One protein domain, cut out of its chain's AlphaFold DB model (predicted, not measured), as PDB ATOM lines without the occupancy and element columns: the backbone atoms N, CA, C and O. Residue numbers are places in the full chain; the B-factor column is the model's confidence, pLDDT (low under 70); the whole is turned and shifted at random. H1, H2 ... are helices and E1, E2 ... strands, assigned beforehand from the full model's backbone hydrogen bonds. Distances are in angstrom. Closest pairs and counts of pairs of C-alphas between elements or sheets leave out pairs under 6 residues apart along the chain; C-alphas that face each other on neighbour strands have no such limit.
ATOM      1  N   SER A 118     -21.431 -28.999 -45.226       92.31
ATOM      2  CA  SER A 118     -21.860 -29.905 -44.164       92.31
ATOM      3  C   SER A 118     -20.805 -30.055 -43.073       92.31
ATOM      4  O   SER A 118     -19.598 -30.027 -43.314       92.31
ATOM      5  N   ALA A 119     -21.281 -30.216 -41.839       90.25
ATOM      6  CA  ALA A 119     -20.447 -30.585 -40.707       90.25
ATOM      7  C   ALA A 119     -20.328 -32.111 -40.624       90.25
ATOM      8  O   ALA A 119     -21.315 -32.833 -40.756       90.25
ATOM      9  N   SER A 120     -19.121 -32.598 -40.353       84.75
ATOM     10  CA  SER A 120     -18.837 -34.015 -40.120       84.75
ATOM     11  C   SER A 120     -18.025 -34.179 -38.845       84.75
ATOM     12  O   SER A 120     -17.165 -33.349 -38.561       84.75
ATOM     13  N   SER A 121     -18.278 -35.232 -38.070       78.31
ATOM     14  CA  SER A 121     -17.518 -35.513 -36.847       78.31
ATOM     15  C   SER A 121     -16.069 -35.905 -37.159       78.31
ATOM     16  O   SER A 121     -15.805 -36.573 -38.166       78.31
ATOM     17  N   VAL A 122     -15.126 -35.537 -36.284       69.69
ATOM     18  CA  VAL A 122     -13.744 -36.036 -36.364       69.69
ATOM     19  C   VAL A 122     -13.779 -37.547 -36.116       69.69
ATOM     20  O   VAL A 122     -14.388 -38.014 -35.157       69.69
ATOM     21  N   LYS A 123     -13.169 -38.334 -37.007       69.06
ATOM     22  CA  LYS A 123     -13.093 -39.797 -36.868       69.06
ATOM     23  C   LYS A 123     -11.854 -40.194 -36.065       69.06
ATOM     24  O   LYS A 123     -10.836 -39.515 -36.121       69.06
ATOM     25  N   GLY A 124     -11.912 -41.345 -35.396       66.06
ATOM     26  CA  GLY A 124     -10.776 -41.919 -34.669       66.06
ATOM     27  C   GLY A 124     -10.693 -41.481 -33.206       66.06
ATOM     28  O   GLY A 124     -11.650 -40.953 -32.645       66.06
ATOM     29  N   VAL A 125      -9.542 -41.745 -32.582       64.44
ATOM     30  CA  VAL A 125      -9.324 -41.574 -31.133       64.44
ATOM     31  C   VAL A 125      -9.513 -40.116 -30.694       64.44
ATOM     32  O   VAL A 125     -10.085 -39.870 -29.639       64.44
ATOM     33  N   GLU A 126      -9.131 -39.148 -31.529       60.34
ATOM     34  CA  GLU A 126      -9.325 -37.719 -31.249       60.34
ATOM     35  C   GLU A 126     -10.806 -37.329 -31.178       60.34
ATOM     36  O   GLU A 126     -11.215 -36.636 -30.248       60.34
ATOM     37  N   GLY A 127     -11.635 -37.838 -32.095       64.56
ATOM     38  CA  GLY A 127     -13.084 -37.631 -32.045       64.56
ATOM     39  C   GLY A 127     -13.746 -38.319 -30.850       64.56
ATOM     40  O   GLY A 127     -14.710 -37.798 -30.297       64.56
ATOM     41  N   ALA A 128     -13.207 -39.463 -30.415       64.62
ATOM     42  CA  ALA A 128     -13.694 -40.180 -29.239       64.62
ATOM     43  C   ALA A 128     -13.323 -39.491 -27.912       64.62
ATOM     44  O   ALA A 128     -14.081 -39.590 -26.951       64.62
ATOM     45  N   LEU A 129     -12.175 -38.807 -27.852       65.62
ATOM     46  CA  LEU A 129     -11.671 -38.164 -26.633       65.62
ATOM     47  C   LEU A 129     -12.133 -36.714 -26.470       65.62
ATOM     48  O   LEU A 129     -12.434 -36.296 -25.355       65.62
ATOM     49  N   TYR A 130     -12.182 -35.951 -27.561       68.88
ATOM     50  CA  TYR A 130     -12.424 -34.504 -27.515       68.88
ATOM     51  C   TYR A 130     -13.757 -34.097 -28.155       68.88
ATOM     52  O   TYR A 130     -14.200 -32.959 -28.002       68.88
ATOM     53  N   GLY A 131     -14.428 -35.016 -28.855       76.00
ATOM     54  CA  GLY A 131     -15.590 -34.681 -29.674       76.00
ATOM     55  C   GLY A 131     -15.231 -33.715 -30.808       76.00
ATOM     56  O   GLY A 131     -14.065 -33.522 -31.143       76.00
ATOM     57  N   GLY A 132     -16.240 -33.097 -31.420       82.94
ATOM     58  CA  GLY A 132     -16.042 -32.103 -32.472       82.94
ATOM     59  C   GLY A 132     -16.021 -32.672 -33.888       82.94
ATOM     60  O   GLY A 132     -16.270 -33.855 -34.148       82.94
ATOM     61  N   GLY A 133     -15.758 -31.787 -34.841       88.94
ATOM     62  CA  GLY A 133     -15.840 -32.091 -36.261       88.94
ATOM     63  C   GLY A 133     -15.215 -31.027 -37.136       88.94
ATOM     64  O   GLY A 133     -14.494 -30.163 -36.661       88.94
ATOM     65  N   LYS A 134     -15.476 -31.093 -38.435       90.88
ATOM     66  CA  LYS A 134     -15.052 -30.077 -39.396       90.88
ATOM     67  C   LYS A 134     -16.142 -29.818 -40.413       90.88
ATOM     68  O   LYS A 134     -16.956 -30.700 -40.706       90.88
ATOM     69  N   VAL A 135     -16.107 -28.621 -40.976       92.69
ATOM     70  CA  VAL A 135     -16.985 -28.219 -42.070       92.69
ATOM     71  C   VAL A 135     -16.291 -28.492 -43.401       92.69
ATOM     72  O   VAL A 135     -15.155 -28.072 -43.629       92.69
ATOM     73  N   ALA A 136     -16.979 -29.215 -44.275       91.81
ATOM     74  CA  ALA A 136     -16.526 -29.586 -45.610       91.81
ATOM     75  C   ALA A 136     -17.679 -29.441 -46.616       91.81
ATOM     76  O   ALA A 136     -18.764 -28.988 -46.255       91.81
ATOM     77  N   GLY A 137     -17.435 -29.823 -47.870       89.19
ATOM     78  CA  GLY A 137     -18.376 -29.605 -48.970       89.19
ATOM     79  C   GLY A 137     -18.297 -28.186 -49.535       89.19
ATOM     80  O   GLY A 137     -17.686 -27.296 -48.933       89.19
ATOM     81  N   ALA A 138     -18.884 -28.004 -50.716       90.00
ATOM     82  CA  ALA A 138     -18.783 -26.814 -51.554       90.00
ATOM     83  C   ALA A 138     -17.338 -26.321 -51.791       90.00
ATOM     84  O   ALA A 138     -16.339 -26.968 -51.453       90.00
ATOM     85  N   SER A 139     -17.204 -25.149 -52.415       92.50
ATOM     86  CA  SER A 139     -15.900 -24.515 -52.611       92.50
ATOM     87  C   SER A 139     -15.390 -23.861 -51.313       92.50
ATOM     88  O   SER A 139     -16.183 -23.457 -50.455       92.50
ATOM     89  N   PRO A 140     -14.061 -23.701 -51.142       94.50
ATOM     90  CA  PRO A 140     -13.501 -22.912 -50.043       94.50
ATOM     91  C   PRO A 140     -14.038 -21.477 -49.984       94.50
ATOM     92  O   PRO A 140     -14.156 -20.929 -48.896       94.50
ATOM     93  N   GLN A 141     -14.380 -20.878 -51.129       94.75
ATOM     94  CA  GLN A 141     -14.931 -19.525 -51.214       94.75
ATOM     95  C   GLN A 141     -16.329 -19.452 -50.595       94.75
ATOM     96  O   GLN A 141     -16.568 -18.606 -49.746       94.75
ATOM     97  N   ILE A 142     -17.212 -20.404 -50.910       95.38
ATOM     98  CA  ILE A 142     -18.558 -20.457 -50.316       95.38
ATOM     99  C   ILE A 142     -18.477 -20.657 -48.799       95.38
ATOM    100  O   ILE A 142     -19.179 -19.989 -48.040       95.38
ATOM    101  N   ARG A 143     -17.584 -21.543 -48.339       96.75
ATOM    102  CA  ARG A 143     -17.340 -21.736 -46.902       96.75
ATOM    103  C   ARG A 143     -16.776 -20.477 -46.237       96.75
ATOM    104  O   ARG A 143     -17.158 -20.173 -45.111       96.75
ATOM    105  N   ALA A 144     -15.910 -19.739 -46.931       97.19
ATOM    106  CA  ALA A 144     -15.372 -18.470 -46.454       97.19
ATOM    107  C   ALA A 144     -16.463 -17.397 -46.320       97.19
ATOM    108  O   ALA A 144     -16.498 -16.722 -45.300       97.19
ATOM    109  N   GLU A 145     -17.381 -17.266 -47.284       97.38
ATOM    110  CA  GLU A 145     -18.485 -16.294 -47.206       97.38
ATOM    111  C   GLU A 145     -19.430 -16.580 -46.030       97.38
ATOM    112  O   GLU A 145     -19.801 -15.660 -45.303       97.38
ATOM    113  N   LEU A 146     -19.744 -17.854 -45.767       97.00
ATOM    114  CA  LEU A 146     -20.469 -18.236 -44.550       97.00
ATOM    115  C   LEU A 146     -19.680 -17.861 -43.284       97.00
ATOM    116  O   LEU A 146     -20.261 -17.380 -42.315       97.00
ATOM    117  N   GLY A 147     -18.360 -18.054 -43.293       97.56
ATOM    118  CA  GLY A 147     -17.506 -17.691 -42.166       97.56
ATOM    119  C   GLY A 147     -17.468 -16.185 -41.921       97.56
ATOM    120  O   GLY A 147     -17.618 -15.750 -40.787       97.56
ATOM    121  N   LYS A 148     -17.380 -15.375 -42.978       98.06
ATOM    122  CA  LYS A 148     -17.429 -13.912 -42.873       98.06
ATOM    123  C   LYS A 148     -18.755 -13.414 -42.309       98.06
ATOM    124  O   LYS A 148     -18.735 -12.514 -41.478       98.06
ATOM    125  N   PHE A 149     -19.882 -14.012 -42.707       97.25
ATOM    126  CA  PHE A 149     -21.182 -13.715 -42.098       97.25
ATOM    127  C   PHE A 149     -21.158 -13.950 -40.583       97.25
ATOM    128  O   PHE A 149     -21.591 -13.095 -39.816       97.25
ATOM    129  N   MET A 150     -20.588 -15.073 -40.140       97.25
ATOM    130  CA  MET A 150     -20.460 -15.364 -38.711       97.25
ATOM    131  C   MET A 150     -19.512 -14.392 -37.998       97.25
ATOM    132  O   MET A 150     -19.812 -13.943 -36.895       97.25
ATOM    133  N   ASP A 151     -18.397 -14.030 -38.638       97.38
ATOM    134  CA  ASP A 151     -17.418 -13.068 -38.118       97.38
ATOM    135  C   ASP A 151     -17.980 -11.638 -38.000       97.38
ATOM    136  O   ASP A 151     -17.479 -10.864 -37.186       97.38
ATOM    137  N   GLN A 152     -19.015 -11.272 -38.774       95.75
ATOM    138  CA  GLN A 152     -19.719  -9.989 -38.614       95.75
ATOM    139  C   GLN A 152     -20.652  -9.955 -37.400       95.75
ATOM    140  O   GLN A 152     -20.967  -8.867 -36.920       95.75
ATOM    141  N   HIS A 153     -21.060 -11.118 -36.884       93.31
ATOM    142  CA  HIS A 153     -21.991 -11.228 -35.757       93.31
ATOM    143  C   HIS A 153     -21.410 -12.051 -34.597       93.31
ATOM    144  O   HIS A 153     -22.011 -13.053 -34.177       93.31
ATOM    145  N   PRO A 154     -20.249 -11.657 -34.034       92.56
ATOM    146  CA  PRO A 154     -19.653 -12.355 -32.897       92.56
ATOM    147  C   PRO A 154     -20.559 -12.337 -31.656       92.56
ATOM    148  O   PRO A 154     -20.439 -13.204 -30.794       92.56
ATOM    149  N   GLU A 155     -21.495 -11.393 -31.560       90.25
ATOM    150  CA  GLU A 155     -22.513 -11.321 -30.512       90.25
ATOM    151  C   GLU A 155     -23.572 -12.431 -30.596       90.25
ATOM    152  O   GLU A 155     -24.206 -12.738 -29.587       90.25
ATOM    153  N   ILE A 156     -23.746 -13.049 -31.769       90.75
ATOM    154  CA  ILE A 156     -24.660 -14.180 -31.984       90.75
ATOM    155  C   ILE A 156     -23.878 -15.492 -31.999       90.75
ATOM    156  O   ILE A 156     -24.223 -16.429 -31.279       90.75
ATOM    157  N   PHE A 157     -22.818 -15.558 -32.807       93.38
ATOM    158  CA  PHE A 157     -22.123 -16.814 -33.099       93.38
ATOM    159  C   PHE A 157     -20.893 -17.058 -32.219       93.38
ATOM    160  O   PHE A 157     -20.378 -18.179 -32.176       93.38
ATOM    161  N   GLY A 158     -20.416 -16.036 -31.506       93.69
ATOM    162  CA  GLY A 158     -19.155 -16.094 -30.777       93.69
ATOM    163  C   GLY A 158     -17.957 -16.332 -31.699       93.69
ATOM    164  O   GLY A 158     -18.038 -16.181 -32.916       93.69
ATOM    165  N   ASN A 159     -16.836 -16.743 -31.109       95.62
ATOM    166  CA  ASN A 159     -15.637 -17.126 -31.852       95.62
ATOM    167  C   ASN A 159     -15.601 -18.644 -32.092       95.62
ATOM    168  O   ASN A 159     -16.067 -19.411 -31.239       95.62
ATOM    169  N   PRO A 160     -15.004 -19.113 -33.201       95.44
ATOM    170  CA  PRO A 160     -14.792 -20.536 -33.408       95.44
ATOM    171  C   PRO A 160     -13.808 -21.088 -32.374       95.44
ATOM    172  O   PRO A 160     -12.812 -20.462 -32.013       95.44
ATOM    173  N   THR A 161     -14.068 -22.307 -31.921       94.38
ATOM    174  CA  THR A 161     -13.242 -23.005 -30.937       94.38
ATOM    175  C   THR A 161     -12.857 -24.373 -31.467       94.38
ATOM    176  O   THR A 161     -13.651 -25.043 -32.127       94.38
ATOM    177  N   SER A 162     -11.626 -24.783 -31.187       90.00
ATOM    178  CA  SER A 162     -11.113 -26.118 -31.500       90.00
ATOM    179  C   SER A 162     -11.660 -27.157 -30.505       90.00
ATOM    180  O   SER A 162     -12.019 -26.789 -29.384       90.00
ATOM    181  N   PRO A 163     -11.715 -28.458 -30.856       87.06
ATOM    182  CA  PRO A 163     -12.240 -29.502 -29.967       87.06
ATOM    183  C   PRO A 163     -11.567 -29.583 -28.591       87.06
ATOM    184  O   PRO A 163     -12.212 -29.930 -27.609       87.06
ATOM    185  N   ASN A 164     -10.276 -29.257 -28.514       82.06
ATOM    186  CA  ASN A 164      -9.470 -29.331 -27.294       82.06
ATOM    187  C   ASN A 164      -9.079 -27.950 -26.735       82.06
ATOM    188  O   ASN A 164      -8.341 -27.882 -25.755       82.06
ATOM    189  N   GLY A 165      -9.529 -26.857 -27.361       75.69
ATOM    190  CA  GLY A 165      -9.223 -25.482 -26.957       75.69
ATOM    191  C   GLY A 165      -7.762 -25.045 -27.132       75.69
ATOM    192  O   GLY A 165      -7.438 -23.915 -26.772       75.69
ATOM    193  N   ALA A 166      -6.881 -25.902 -27.661       74.12
ATOM    194  CA  ALA A 166      -5.441 -25.644 -27.701       74.12
ATOM    195  C   ALA A 166      -5.034 -24.697 -28.843       74.12
ATOM    196  O   ALA A 166      -4.131 -23.882 -28.670       74.12
ATOM    197  N   GLU A 167      -5.721 -24.767 -29.987       82.69
ATOM    198  CA  GLU A 167      -5.453 -23.935 -31.168       82.69
ATOM    199  C   GLU A 167      -6.769 -23.468 -31.795       82.69
ATOM    200  O   GLU A 167      -7.199 -23.937 -32.851       82.69
ATOM    201  N   ASN A 168      -7.460 -22.557 -31.107       88.88
ATOM    202  CA  ASN A 168      -8.692 -21.986 -31.644       88.88
ATOM    203  C   ASN A 168      -8.421 -21.262 -32.976       88.88
ATOM    204  O   ASN A 168      -7.434 -20.523 -33.074       88.88
ATOM    205  N   PRO A 169      -9.282 -21.450 -33.995       91.19
ATOM    206  CA  PRO A 169      -9.169 -20.694 -35.235       91.19
ATOM    207  C   PRO A 169      -9.242 -19.186 -34.981       91.19
ATOM    208  O   PRO A 169      -9.883 -18.734 -34.033       91.19
ATOM    209  N   LYS A 170      -8.592 -18.399 -35.845       92.25
ATOM    210  CA  LYS A 170      -8.534 -16.936 -35.676       92.25
ATOM    211  C   LYS A 170      -9.880 -16.266 -35.939       92.25
ATOM    212  O   LYS A 170     -10.171 -15.241 -35.335       92.25
ATOM    213  N   SER A 171     -10.647 -16.830 -36.866       96.62
ATOM    214  CA  SER A 171     -11.957 -16.350 -37.287       96.62
ATOM    215  C   SER A 171     -12.744 -17.497 -37.922       96.62
ATOM    216  O   SER A 171     -12.178 -18.552 -38.244       96.62
ATOM    217  N   TRP A 172     -14.051 -17.324 -38.086       97.88
ATOM    218  CA  TRP A 172     -14.906 -18.279 -38.777       97.88
ATOM    219  C   TRP A 172     -14.528 -18.417 -40.249       97.88
ATOM    220  O   TRP A 172     -14.517 -19.539 -40.749       97.88
ATOM    221  N   GLU A 173     -14.155 -17.332 -40.936       97.50
ATOM    222  CA  GLU A 173     -13.643 -17.407 -42.312       97.50
ATOM    223  C   GLU A 173     -12.479 -18.405 -42.422       97.50
ATOM    224  O   GLU A 173     -12.523 -19.332 -43.234       97.50
ATOM    225  N   ASP A 174     -11.465 -18.251 -41.569       95.06
ATOM    226  CA  ASP A 174     -10.278 -19.112 -41.509       95.06
ATOM    227  C   ASP A 174     -10.638 -20.559 -41.129       95.06
ATOM    228  O   ASP A 174     -10.144 -21.517 -41.731       95.06
ATOM    229  N   ALA A 175     -11.552 -20.737 -40.171       95.19
ATOM    230  CA  ALA A 175     -12.009 -22.056 -39.755       95.19
ATOM    231  C   ALA A 175     -12.734 -22.811 -40.878       95.19
ATOM    232  O   ALA A 175     -12.453 -23.987 -41.131       95.19
ATOM    233  N   LEU A 176     -13.677 -22.148 -41.549       96.38
ATOM    234  CA  LEU A 176     -14.569 -22.780 -42.516       96.38
ATOM    235  C   LEU A 176     -13.895 -22.978 -43.872       96.38
ATOM    236  O   LEU A 176     -14.045 -24.050 -44.465       96.38
ATOM    237  N   LYS A 177     -13.113 -22.002 -44.346       94.69
ATOM    238  CA  LYS A 177     -12.384 -22.084 -45.620       94.69
ATOM    239  C   LYS A 177     -11.422 -23.271 -45.652       94.69
ATOM    240  O   LYS A 177     -11.437 -24.056 -46.606       94.69
ATOM    241  N   ASP A 178     -10.648 -23.446 -44.586       90.75
ATOM    242  CA  ASP A 178      -9.629 -24.496 -44.502       90.75
ATOM    243  C   ASP A 178     -10.167 -25.795 -43.879       90.75
ATOM    244  O   ASP A 178      -9.477 -26.813 -43.856       90.75
ATOM    245  N   GLY A 179     -11.425 -25.801 -43.418       89.06
ATOM    246  CA  GLY A 179     -12.052 -26.969 -42.796       89.06
ATOM    247  C   GLY A 179     -11.339 -27.398 -41.515       89.06
ATOM    248  O   GLY A 179     -11.119 -28.595 -41.299       89.06
ATOM    249  N   LYS A 180     -10.950 -26.421 -40.687       91.06
ATOM    250  CA  LYS A 180     -10.251 -26.663 -39.423       91.06
ATOM    251  C   LYS A 180     -11.146 -27.435 -38.446       91.06
ATOM    252  O   LYS A 180     -12.373 -27.310 -38.511       91.06
ATOM    253  N   PRO A 181     -10.562 -28.235 -37.540       90.50
ATOM    254  CA  PRO A 181     -11.324 -28.887 -36.485       90.50
ATOM    255  C   PRO A 181     -12.029 -27.861 -35.590       90.50
ATOM    256  O   PRO A 181     -11.427 -26.890 -35.136       90.50
ATOM    257  N   LEU A 182     -13.301 -28.116 -35.306       92.62
ATOM    258  CA  LEU A 182     -14.200 -27.295 -34.509       92.62
ATOM    259  C   LEU A 182     -14.819 -28.119 -33.383       92.62
ATOM    260  O   LEU A 182     -15.153 -29.294 -33.561       92.62
ATOM    261  N   SER A 183     -15.017 -27.485 -32.233       92.50
ATOM    262  CA  SER A 183     -15.764 -28.054 -31.116       92.50
ATOM    263  C   SER A 183     -17.229 -28.299 -31.495       92.50
ATOM    264  O   SER A 183     -17.761 -27.716 -32.443       92.50
ATOM    265  N   ASN A 184     -17.919 -29.141 -30.723       90.69
ATOM    266  CA  ASN A 184     -19.346 -29.395 -30.933       90.69
ATOM    267  C   ASN A 184     -20.191 -28.117 -30.834       90.69
ATOM    268  O   ASN A 184     -21.162 -27.975 -31.573       90.69
ATOM    269  N   ASP A 185     -19.831 -27.187 -29.948       92.00
ATOM    270  CA  ASP A 185     -20.567 -25.931 -29.805       92.00
ATOM    271  C   ASP A 185     -20.319 -25.003 -30.991       92.00
ATOM    272  O   ASP A 185     -21.272 -24.438 -31.527       92.00
ATOM    273  N   SER A 186     -19.090 -24.942 -31.504       94.94
ATOM    274  CA  SER A 186     -18.822 -24.223 -32.749       94.94
ATOM    275  C   SER A 186     -19.546 -24.845 -33.951       94.94
ATOM    276  O   SER A 186     -20.075 -24.124 -34.793       94.94
ATOM    277  N   LEU A 187     -19.675 -26.172 -34.016       94.81
ATOM    278  CA  LEU A 187     -20.482 -26.812 -35.058       94.81
ATOM    279  C   LEU A 187     -21.978 -26.474 -34.957       94.81
ATOM    280  O   LEU A 187     -22.637 -26.366 -35.991       94.81
ATOM    281  N   LYS A 188     -22.523 -26.277 -33.747       94.38
ATOM    282  CA  LYS A 188     -23.903 -25.789 -33.575       94.38
ATOM    283  C   LYS A 188     -24.051 -24.362 -34.101       94.38
ATOM    284  O   LYS A 188     -25.001 -24.103 -34.827       94.38
ATOM    285  N   GLN A 189     -23.104 -23.473 -33.791       95.75
ATOM    286  CA  GLN A 189     -23.124 -22.091 -34.288       95.75
ATOM    287  C   GLN A 189     -23.041 -22.035 -35.813       95.75
ATOM    288  O   GLN A 189     -23.826 -21.337 -36.447       95.75
ATOM    289  N   PHE A 190     -22.173 -22.856 -36.413       96.44
ATOM    290  CA  PHE A 190     -22.125 -23.031 -37.865       96.44
ATOM    291  C   PHE A 190     -23.489 -23.449 -38.441       96.44
ATOM    292  O   PHE A 190     -23.921 -22.895 -39.450       96.44
ATOM    293  N   GLN A 191     -24.193 -24.397 -37.810       95.44
ATOM    294  CA  GLN A 191     -25.508 -24.825 -38.299       95.44
ATOM    295  C   GLN A 191     -26.576 -23.739 -38.159       95.44
ATOM    296  O   GLN A 191     -27.424 -23.618 -39.040       95.44
ATOM    297  N   ILE A 192     -26.538 -22.938 -37.091       94.88
ATOM    298  CA  ILE A 192     -27.436 -21.785 -36.937       94.88
ATOM    299  C   ILE A 192     -27.180 -20.789 -38.072       94.88
ATOM    300  O   ILE A 192     -28.104 -20.478 -38.814       94.88
ATOM    301  N   ALA A 193     -25.922 -20.399 -38.294       96.19
ATOM    302  CA  ALA A 193     -25.555 -19.464 -39.356       96.19
ATOM    303  C   ALA A 193     -25.931 -19.970 -40.759       96.19
ATOM    304  O   ALA A 193     -26.439 -19.217 -41.591       96.19
ATOM    305  N   LYS A 194     -25.728 -21.267 -41.025       96.44
ATOM    306  CA  LYS A 194     -26.161 -21.901 -42.276       96.44
ATOM    307  C   LYS A 194     -27.680 -21.803 -42.452       96.44
ATOM    308  O   LYS A 194     -28.138 -21.450 -43.537       96.44
ATOM    309  N   ASN A 195     -28.452 -22.105 -41.409       94.88
ATOM    310  CA  ASN A 195     -29.913 -22.029 -41.450       94.88
ATOM    311  C   ASN A 195     -30.407 -20.585 -41.621       94.88
ATOM    312  O   ASN A 195     -31.374 -20.364 -42.345       94.88
ATOM    313  N   ASP A 196     -29.728 -19.615 -41.016       94.44
ATOM    314  CA  ASP A 196     -30.022 -18.188 -41.150       94.44
ATOM    315  C   ASP A 196     -29.819 -17.702 -42.593       94.44
ATOM    316  O   ASP A 196     -30.723 -17.105 -43.185       94.44
ATOM    317  N   LEU A 197     -28.680 -18.035 -43.215       94.75
ATOM    318  CA  LEU A 197     -28.449 -17.726 -44.632       94.75
ATOM    319  C   LEU A 197     -29.444 -18.453 -45.543       94.75
ATOM    320  O   LEU A 197     -29.952 -17.855 -46.492       94.75
ATOM    321  N   GLN A 198     -29.765 -19.718 -45.250       93.69
ATOM    322  CA  GLN A 198     -30.791 -20.456 -45.988       93.69
ATOM    323  C   GLN A 198     -32.147 -19.748 -45.889       93.69
ATOM    324  O   GLN A 198     -32.825 -19.578 -46.902       93.69
ATOM    325  N   MET A 199     -32.531 -19.302 -44.691       91.12
ATOM    326  CA  MET A 199     -33.788 -18.602 -44.447       91.12
ATOM    327  C   MET A 199     -33.886 -17.344 -45.309       91.12
ATOM    328  O   MET A 199     -34.861 -17.196 -46.048       91.12
ATOM    329  N   VAL A 200     -32.850 -16.502 -45.311       89.69
ATOM    330  CA  VAL A 200     -32.799 -15.279 -46.130       89.69
ATOM    331  C   VAL A 200     -32.804 -15.592 -47.625       89.69
ATOM    332  O   VAL A 200     -33.532 -14.954 -48.385       89.69
ATOM    333  N   MET A 201     -32.072 -16.619 -48.070       87.94
ATOM    334  CA  MET A 201     -32.096 -17.056 -49.472       87.94
ATOM    335  C   MET A 201     -33.483 -17.530 -49.928       87.94
ATOM    336  O   MET A 201     -33.808 -17.404 -51.107       87.94
ATOM    337  N   THR A 202     -34.303 -18.047 -49.009       86.69
ATOM    338  CA  THR A 202     -35.700 -18.437 -49.270       86.69
ATOM    339  C   THR A 202     -36.718 -17.313 -49.034       86.69
ATOM    340  O   THR A 202     -37.919 -17.550 -49.134       86.69
ATOM    341  N   GLY A 203     -36.259 -16.087 -48.755       82.31
ATOM    342  CA  GLY A 203     -37.108 -14.906 -48.554       82.31
ATOM    343  C   GLY A 203     -37.646 -14.726 -47.131       82.31
ATOM    344  O   GLY A 203     -38.542 -13.910 -46.922       82.31
ATOM    345  N   GLY A 204     -37.133 -15.483 -46.162       86.62
ATOM    346  CA  GLY A 204     -37.423 -15.295 -44.742       86.62
ATOM    347  C   GLY A 204     -36.554 -14.213 -44.097       86.62
ATOM    348  O   GLY A 204     -35.678 -13.630 -44.736       86.62
ATOM    349  N   THR A 205     -36.787 -13.967 -42.808       87.38
ATOM    350  CA  THR A 205     -36.019 -13.006 -42.009       87.38
ATOM    351  C   THR A 205     -35.477 -13.642 -40.736       87.38
ATOM    352  O   THR A 205     -36.173 -14.376 -40.035       87.38
ATOM    353  N   ILE A 206     -34.228 -13.322 -40.410       88.88
ATOM    354  CA  ILE A 206     -33.556 -13.802 -39.203       88.88
ATOM    355  C   ILE A 206     -34.085 -13.018 -38.000       88.88
ATOM    356  O   ILE A 206     -34.130 -11.785 -38.010       88.88
ATOM    357  N   SER A 207     -34.492 -13.736 -36.957       83.75
ATOM    358  CA  SER A 207     -34.906 -13.140 -35.686       83.75
ATOM    359  C   SER A 207     -33.714 -13.068 -34.737       83.75
ATOM    360  O   SER A 207     -33.044 -14.076 -34.527       83.75
ATOM    361  N   ALA A 208     -33.457 -11.907 -34.129       75.12
ATOM    362  CA  ALA A 208     -32.394 -11.804 -33.135       75.12
ATOM    363  C   ALA A 208     -32.704 -12.642 -31.875       75.12
ATOM    364  O   ALA A 208     -33.868 -12.727 -31.459       75.12
ATOM    365  N   PRO A 209     -31.673 -13.205 -31.218       75.38
ATOM    366  CA  PRO A 209     -31.819 -13.868 -29.926       75.38
ATOM    367  C   PRO A 209     -32.458 -12.953 -28.869       75.38
ATOM    368  O   PRO A 209     -32.192 -11.748 -28.832       75.38
ATOM    369  N   GLN A 210     -33.273 -13.514 -27.971       69.00
ATOM    370  CA  GLN A 210     -33.856 -12.761 -26.853       69.00
ATOM    371  C   GLN A 210     -32.763 -12.093 -26.000       69.00
ATOM    372  O   GLN A 210     -31.799 -12.741 -25.605       69.00
ATOM    373  N   GLY A 211     -32.926 -10.798 -25.704       72.06
ATOM    374  CA  GLY A 211     -31.945 -10.004 -24.948       72.06
ATOM    375  C   GLY A 211     -30.859  -9.330 -25.801       72.06
ATOM    376  O   GLY A 211     -30.009  -8.634 -25.253       72.06
ATOM    377  N   SER A 212     -30.908  -9.496 -27.125       76.50
ATOM    378  CA  SER A 212     -30.045  -8.790 -28.079       76.50
ATOM    379  C   SER A 212     -30.292  -7.277 -28.067       76.50
ATOM    380  O   SER A 212     -31.408  -6.816 -27.813       76.50
ATOM    381  N   ALA A 213     -29.253  -6.496 -28.378       76.94
ATOM    382  CA  ALA A 213     -29.367  -5.051 -28.521       76.94
ATOM    383  C   ALA A 213     -30.429  -4.662 -29.577       76.94
ATOM    384  O   ALA A 213     -30.648  -5.397 -30.551       76.94
ATOM    385  N   PRO A 214     -31.095  -3.502 -29.416       71.12
ATOM    386  CA  PRO A 214     -32.040  -3.011 -30.412       71.12
ATOM    387  C   PRO A 214     -31.361  -2.890 -31.786       71.12
ATOM    388  O   PRO A 214     -30.220  -2.446 -31.884       71.12
ATOM    389  N   ASN A 215     -32.083  -3.273 -32.843       81.81
ATOM    390  CA  ASN A 215     -31.660  -3.292 -34.256       81.81
ATOM    391  C   ASN A 215     -30.724  -4.428 -34.707       81.81
ATOM    392  O   ASN A 215     -30.463  -4.505 -35.908       81.81
ATOM    393  N   ILE A 216     -30.300  -5.350 -33.829       84.81
ATOM    394  CA  ILE A 216     -29.459  -6.493 -34.246       84.81
ATOM    395  C   ILE A 216     -30.120  -7.294 -35.374       84.81
ATOM    396  O   ILE A 216     -29.469  -7.568 -36.375       84.81
ATOM    397  N   SER A 217     -31.428  -7.576 -35.297       84.94
ATOM    398  CA  SER A 217     -32.124  -8.308 -36.368       84.94
ATOM    399  C   SER A 217     -31.982  -7.625 -37.733       84.94
ATOM    400  O   SER A 217     -31.787  -8.301 -38.736       84.94
ATOM    401  N   ALA A 218     -32.085  -6.295 -37.801       87.62
ATOM    402  CA  ALA A 218     -32.023  -5.571 -39.072       87.62
ATOM    403  C   ALA A 218     -30.614  -5.607 -39.680       87.62
ATOM    404  O   ALA A 218     -30.474  -5.808 -40.888       87.62
ATOM    405  N   LEU A 219     -29.587  -5.461 -38.838       90.06
ATOM    406  CA  LEU A 219     -28.191  -5.569 -39.253       90.06
ATOM    407  C   LEU A 219     -27.893  -6.981 -39.777       90.06
ATOM    408  O   LEU A 219     -27.480  -7.131 -40.921       90.06
ATOM    409  N   VAL A 220     -28.250  -8.006 -38.999       92.25
ATOM    410  CA  VAL A 220     -28.042  -9.417 -39.357       92.25
ATOM    411  C   VAL A 220     -28.735  -9.784 -40.664       92.25
ATOM    412  O   VAL A 220     -28.151 -10.470 -41.494       92.25
ATOM    413  N   ASN A 221     -29.963  -9.311 -40.895       91.50
ATOM    414  CA  ASN A 221     -30.646  -9.556 -42.167       91.50
ATOM    415  C   ASN A 221     -29.953  -8.856 -43.346       91.50
ATOM    416  O   ASN A 221     -29.898  -9.427 -44.432       91.50
ATOM    417  N   THR A 222     -29.419  -7.648 -43.144       91.44
ATOM    418  CA  THR A 222     -28.692  -6.906 -44.189       91.44
ATOM    419  C   THR A 222     -27.408  -7.638 -44.575       91.44
ATOM    420  O   THR A 222     -27.156  -7.878 -45.756       91.44
ATOM    421  N   ASP A 223     -26.632  -8.061 -43.580       93.12
ATOM    422  CA  ASP A 223     -25.391  -8.796 -43.805       93.12
ATOM    423  C   ASP A 223     -25.673 -10.185 -44.389       93.12
ATOM    424  O   ASP A 223     -25.046 -10.589 -45.369       93.12
ATOM    425  N   ALA A 224     -26.686 -10.893 -43.886       93.62
ATOM    426  CA  ALA A 224     -27.111 -12.169 -44.449       93.62
ATOM    427  C   ALA A 224     -27.509 -12.055 -45.928       93.62
ATOM    428  O   ALA A 224     -27.162 -12.933 -46.715       93.62
ATOM    429  N   GLN A 225     -28.188 -10.977 -46.338       91.44
ATOM    430  CA  GLN A 225     -28.502 -10.722 -47.749       91.44
ATOM    431  C   GLN A 225     -27.236 -10.512 -48.586       91.44
ATOM    432  O   GLN A 225     -27.117 -11.097 -49.667       91.44
ATOM    433  N   LEU A 226     -26.274  -9.735 -48.079       93.06
ATOM    434  CA  LEU A 226     -24.989  -9.512 -48.742       93.06
ATOM    435  C   LEU A 226     -24.240 -10.835 -48.956       93.06
ATOM    436  O   LEU A 226     -23.915 -11.178 -50.095       93.06
ATOM    437  N   TYR A 227     -24.024 -11.609 -47.891       94.94
ATOM    438  CA  TYR A 227     -23.287 -12.873 -47.967       94.94
ATOM    439  C   TYR A 227     -24.045 -13.948 -48.747       94.94
ATOM    440  O   TYR A 227     -23.435 -14.705 -49.502       94.94
ATOM    441  N   ALA A 228     -25.378 -13.976 -48.667       93.38
ATOM    442  CA  ALA A 228     -26.182 -14.822 -49.536       93.38
ATOM    443  C   ALA A 228     -25.974 -14.474 -51.015       93.38
ATOM    444  O   ALA A 228     -25.866 -15.375 -51.848       93.38
ATOM    445  N   SER A 229     -25.882 -13.187 -51.353       92.44
ATOM    446  CA  SER A 229     -25.619 -12.765 -52.727       92.44
ATOM    447  C   SER A 229     -24.223 -13.169 -53.212       92.44
ATOM    448  O   SER A 229     -24.097 -13.704 -54.318       92.44
ATOM    449  N   ASN A 230     -23.199 -13.055 -52.359       93.88
ATOM    450  CA  ASN A 230     -21.844 -13.522 -52.665       93.88
ATOM    451  C   ASN A 230     -21.812 -15.039 -52.907       93.88
ATOM    452  O   ASN A 230     -21.235 -15.492 -53.896       93.88
ATOM    453  N   ILE A 231     -22.498 -15.824 -52.068       95.00
ATOM    454  CA  ILE A 231     -22.604 -17.282 -52.237       95.00
ATOM    455  C   ILE A 231     -23.283 -17.634 -53.564       95.00
ATOM    456  O   ILE A 231     -22.793 -18.504 -54.281       95.00
ATOM    457  N   LYS A 232     -24.380 -16.957 -53.934       93.75
ATOM    458  CA  LYS A 232     -25.038 -17.169 -55.238       93.75
ATOM    459  C   LYS A 232     -24.089 -16.860 -56.392       93.75
ATOM    460  O   LYS A 232     -24.011 -17.632 -57.345       93.75
ATOM    461  N   GLN A 233     -23.342 -15.763 -56.300       92.31
ATOM    462  CA  GLN A 233     -22.376 -15.385 -57.322       92.31
ATOM    463  C   GLN A 233     -21.259 -16.427 -57.460       92.31
ATOM    464  O   GLN A 233     -20.906 -16.802 -58.578       92.31
ATOM    465  N   ASP A 234     -20.707 -16.909 -56.349       92.94
ATOM    466  CA  ASP A 234     -19.678 -17.946 -56.366       92.94
ATOM    467  C   ASP A 234     -20.218 -19.286 -56.864       92.94
ATOM    468  O   ASP A 234     -19.541 -19.959 -57.637       92.94
ATOM    469  N   ALA A 235     -21.456 -19.638 -56.518       92.94
ATOM    470  CA  ALA A 235     -22.116 -20.830 -57.035       92.94
ATOM    471  C   ALA A 235     -22.319 -20.761 -58.557       92.94
ATOM    472  O   ALA A 235     -22.039 -21.735 -59.251       92.94
ATOM    473  N   LEU A 236     -22.730 -19.610 -59.104       91.88
ATOM    474  CA  LEU A 236     -22.870 -19.423 -60.553       91.88
ATOM    475  C   LEU A 236     -21.533 -19.564 -61.296       91.88
ATOM    476  O   LEU A 236     -21.506 -20.121 -62.392       91.88
ATOM    477  N   LYS A 237     -20.411 -19.134 -60.701       89.81
ATOM    478  CA  LYS A 237     -19.067 -19.342 -61.282       89.81
ATOM    479  C   LYS A 237     -18.687 -20.821 -61.381       89.81
ATOM    480  O   LYS A 237     -17.857 -21.176 -62.207       89.81
ATOM    481  N   LEU A 238     -19.272 -21.691 -60.559       87.12
ATOM    482  CA  LEU A 238     -19.051 -23.139 -60.656       87.12
ATOM    483  C   LEU A 238     -19.839 -23.777 -61.815       87.12
ATOM    484  O   LEU A 238     -19.600 -24.937 -62.138       87.12
ATOM    485  N   LEU A 239     -20.773 -23.042 -62.430       83.06
ATOM    486  CA  LEU A 239     -21.584 -23.504 -63.563       83.06
ATOM    487  C   LEU A 239     -21.046 -23.053 -64.932       83.06
ATOM    488  O   LEU A 239     -21.533 -23.539 -65.957       83.06
TER     489      LEU A 239
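Overview. This is residues 118 to 239 of the 240 residues of the protein "Type III secretion protein" of Kosakonia sp. MUSA4 (UniProt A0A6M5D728). Three helices, H4, H2 and H6, lie side by side in a row, neighbours running opposite ways, and H5 crosses one side of this row, packing on H2 and H6. A small two-stranded sheet, E1 and E2, lies by the first part of H5 and by H4, and H1 is far out at one end beyond that sheet, while the long H6 makes the opposite side. The printed part has 122 residues, with the named elements in the order E1, H1, E2, H2, H3, H4, H5, H6; the sheet is antiparallel and the class is mostly helix. The whole is compact, with a radius of gyration of the C-alphas of 14.6 A, but flat, spanning 42 by 42 by 21 A.

Arrangement. Start at E1, residues 118 to 121, and look across to E2, residues 133 to 136, its antiparallel neighbour at 150 degrees; N 118 and O 136 are 2.9 A apart and N 134 and O 120 2.8 A, both within hydrogen-bond range. Between them H1, residues 125 to 130, is apart from H2, residues 140 to 152. Go on to H4, residues 172 to 178: it touches H2 at a shallow tilt of 13 degrees, opposite ways, closest at the C-alphas of Gly 147 and Glu 173, 3.9 A. The closest C-alphas of E2 and H4 are those of Val 135 and Leu 176, 6.0 A. H5, residues 184 to 201, touches H2 about perpendicular, at 83 degrees, with its residues 190 to 197 alone; the closest C-alphas are those of Met 150 and Ala 193, 6.6 A. H3, residues 154 to 157, only just touches H5, with 3 pairs of C-alphas within 8 A, the closest those of Phe 157 and Gln 189, 5.5 A. H6, residues 216 to 237, touches H2 at a shallow tilt of 10 degrees, opposite ways, closest at the C-alphas of Ile 142 and Ile 231, 5.5 A. It touches H5 about perpendicular, at 81 degrees, closest at the C-alphas of Leu 197 and Ala 224, 5.7 A. Every O i to N i+4 pair is within hydrogen-bond range in H1, H2, H4, H5 and H6; H3 is too short for such a pair.

Along the chain. Find C-alpha 118 at (-21.860, -29.905, -44.164), where E1 begins. Find C-alpha 140 at (-13.501, -22.912, -50.043); from there H2 runs 18.3 A to C-alpha 152. H5 is 25.7 A long and H6 31.7 A, ending at C-alpha 237 at (-19.067, -19.342, -61.282).

Size, cuts and confidence. The C-alphas of Val 125 and Pro 214, 44.8 A, are the two farthest apart. The printed part has no cut. Look for the long links at residues 158 to 171 and 202 to 215. Confidence is under 70 at residues 122 to 130 and 210.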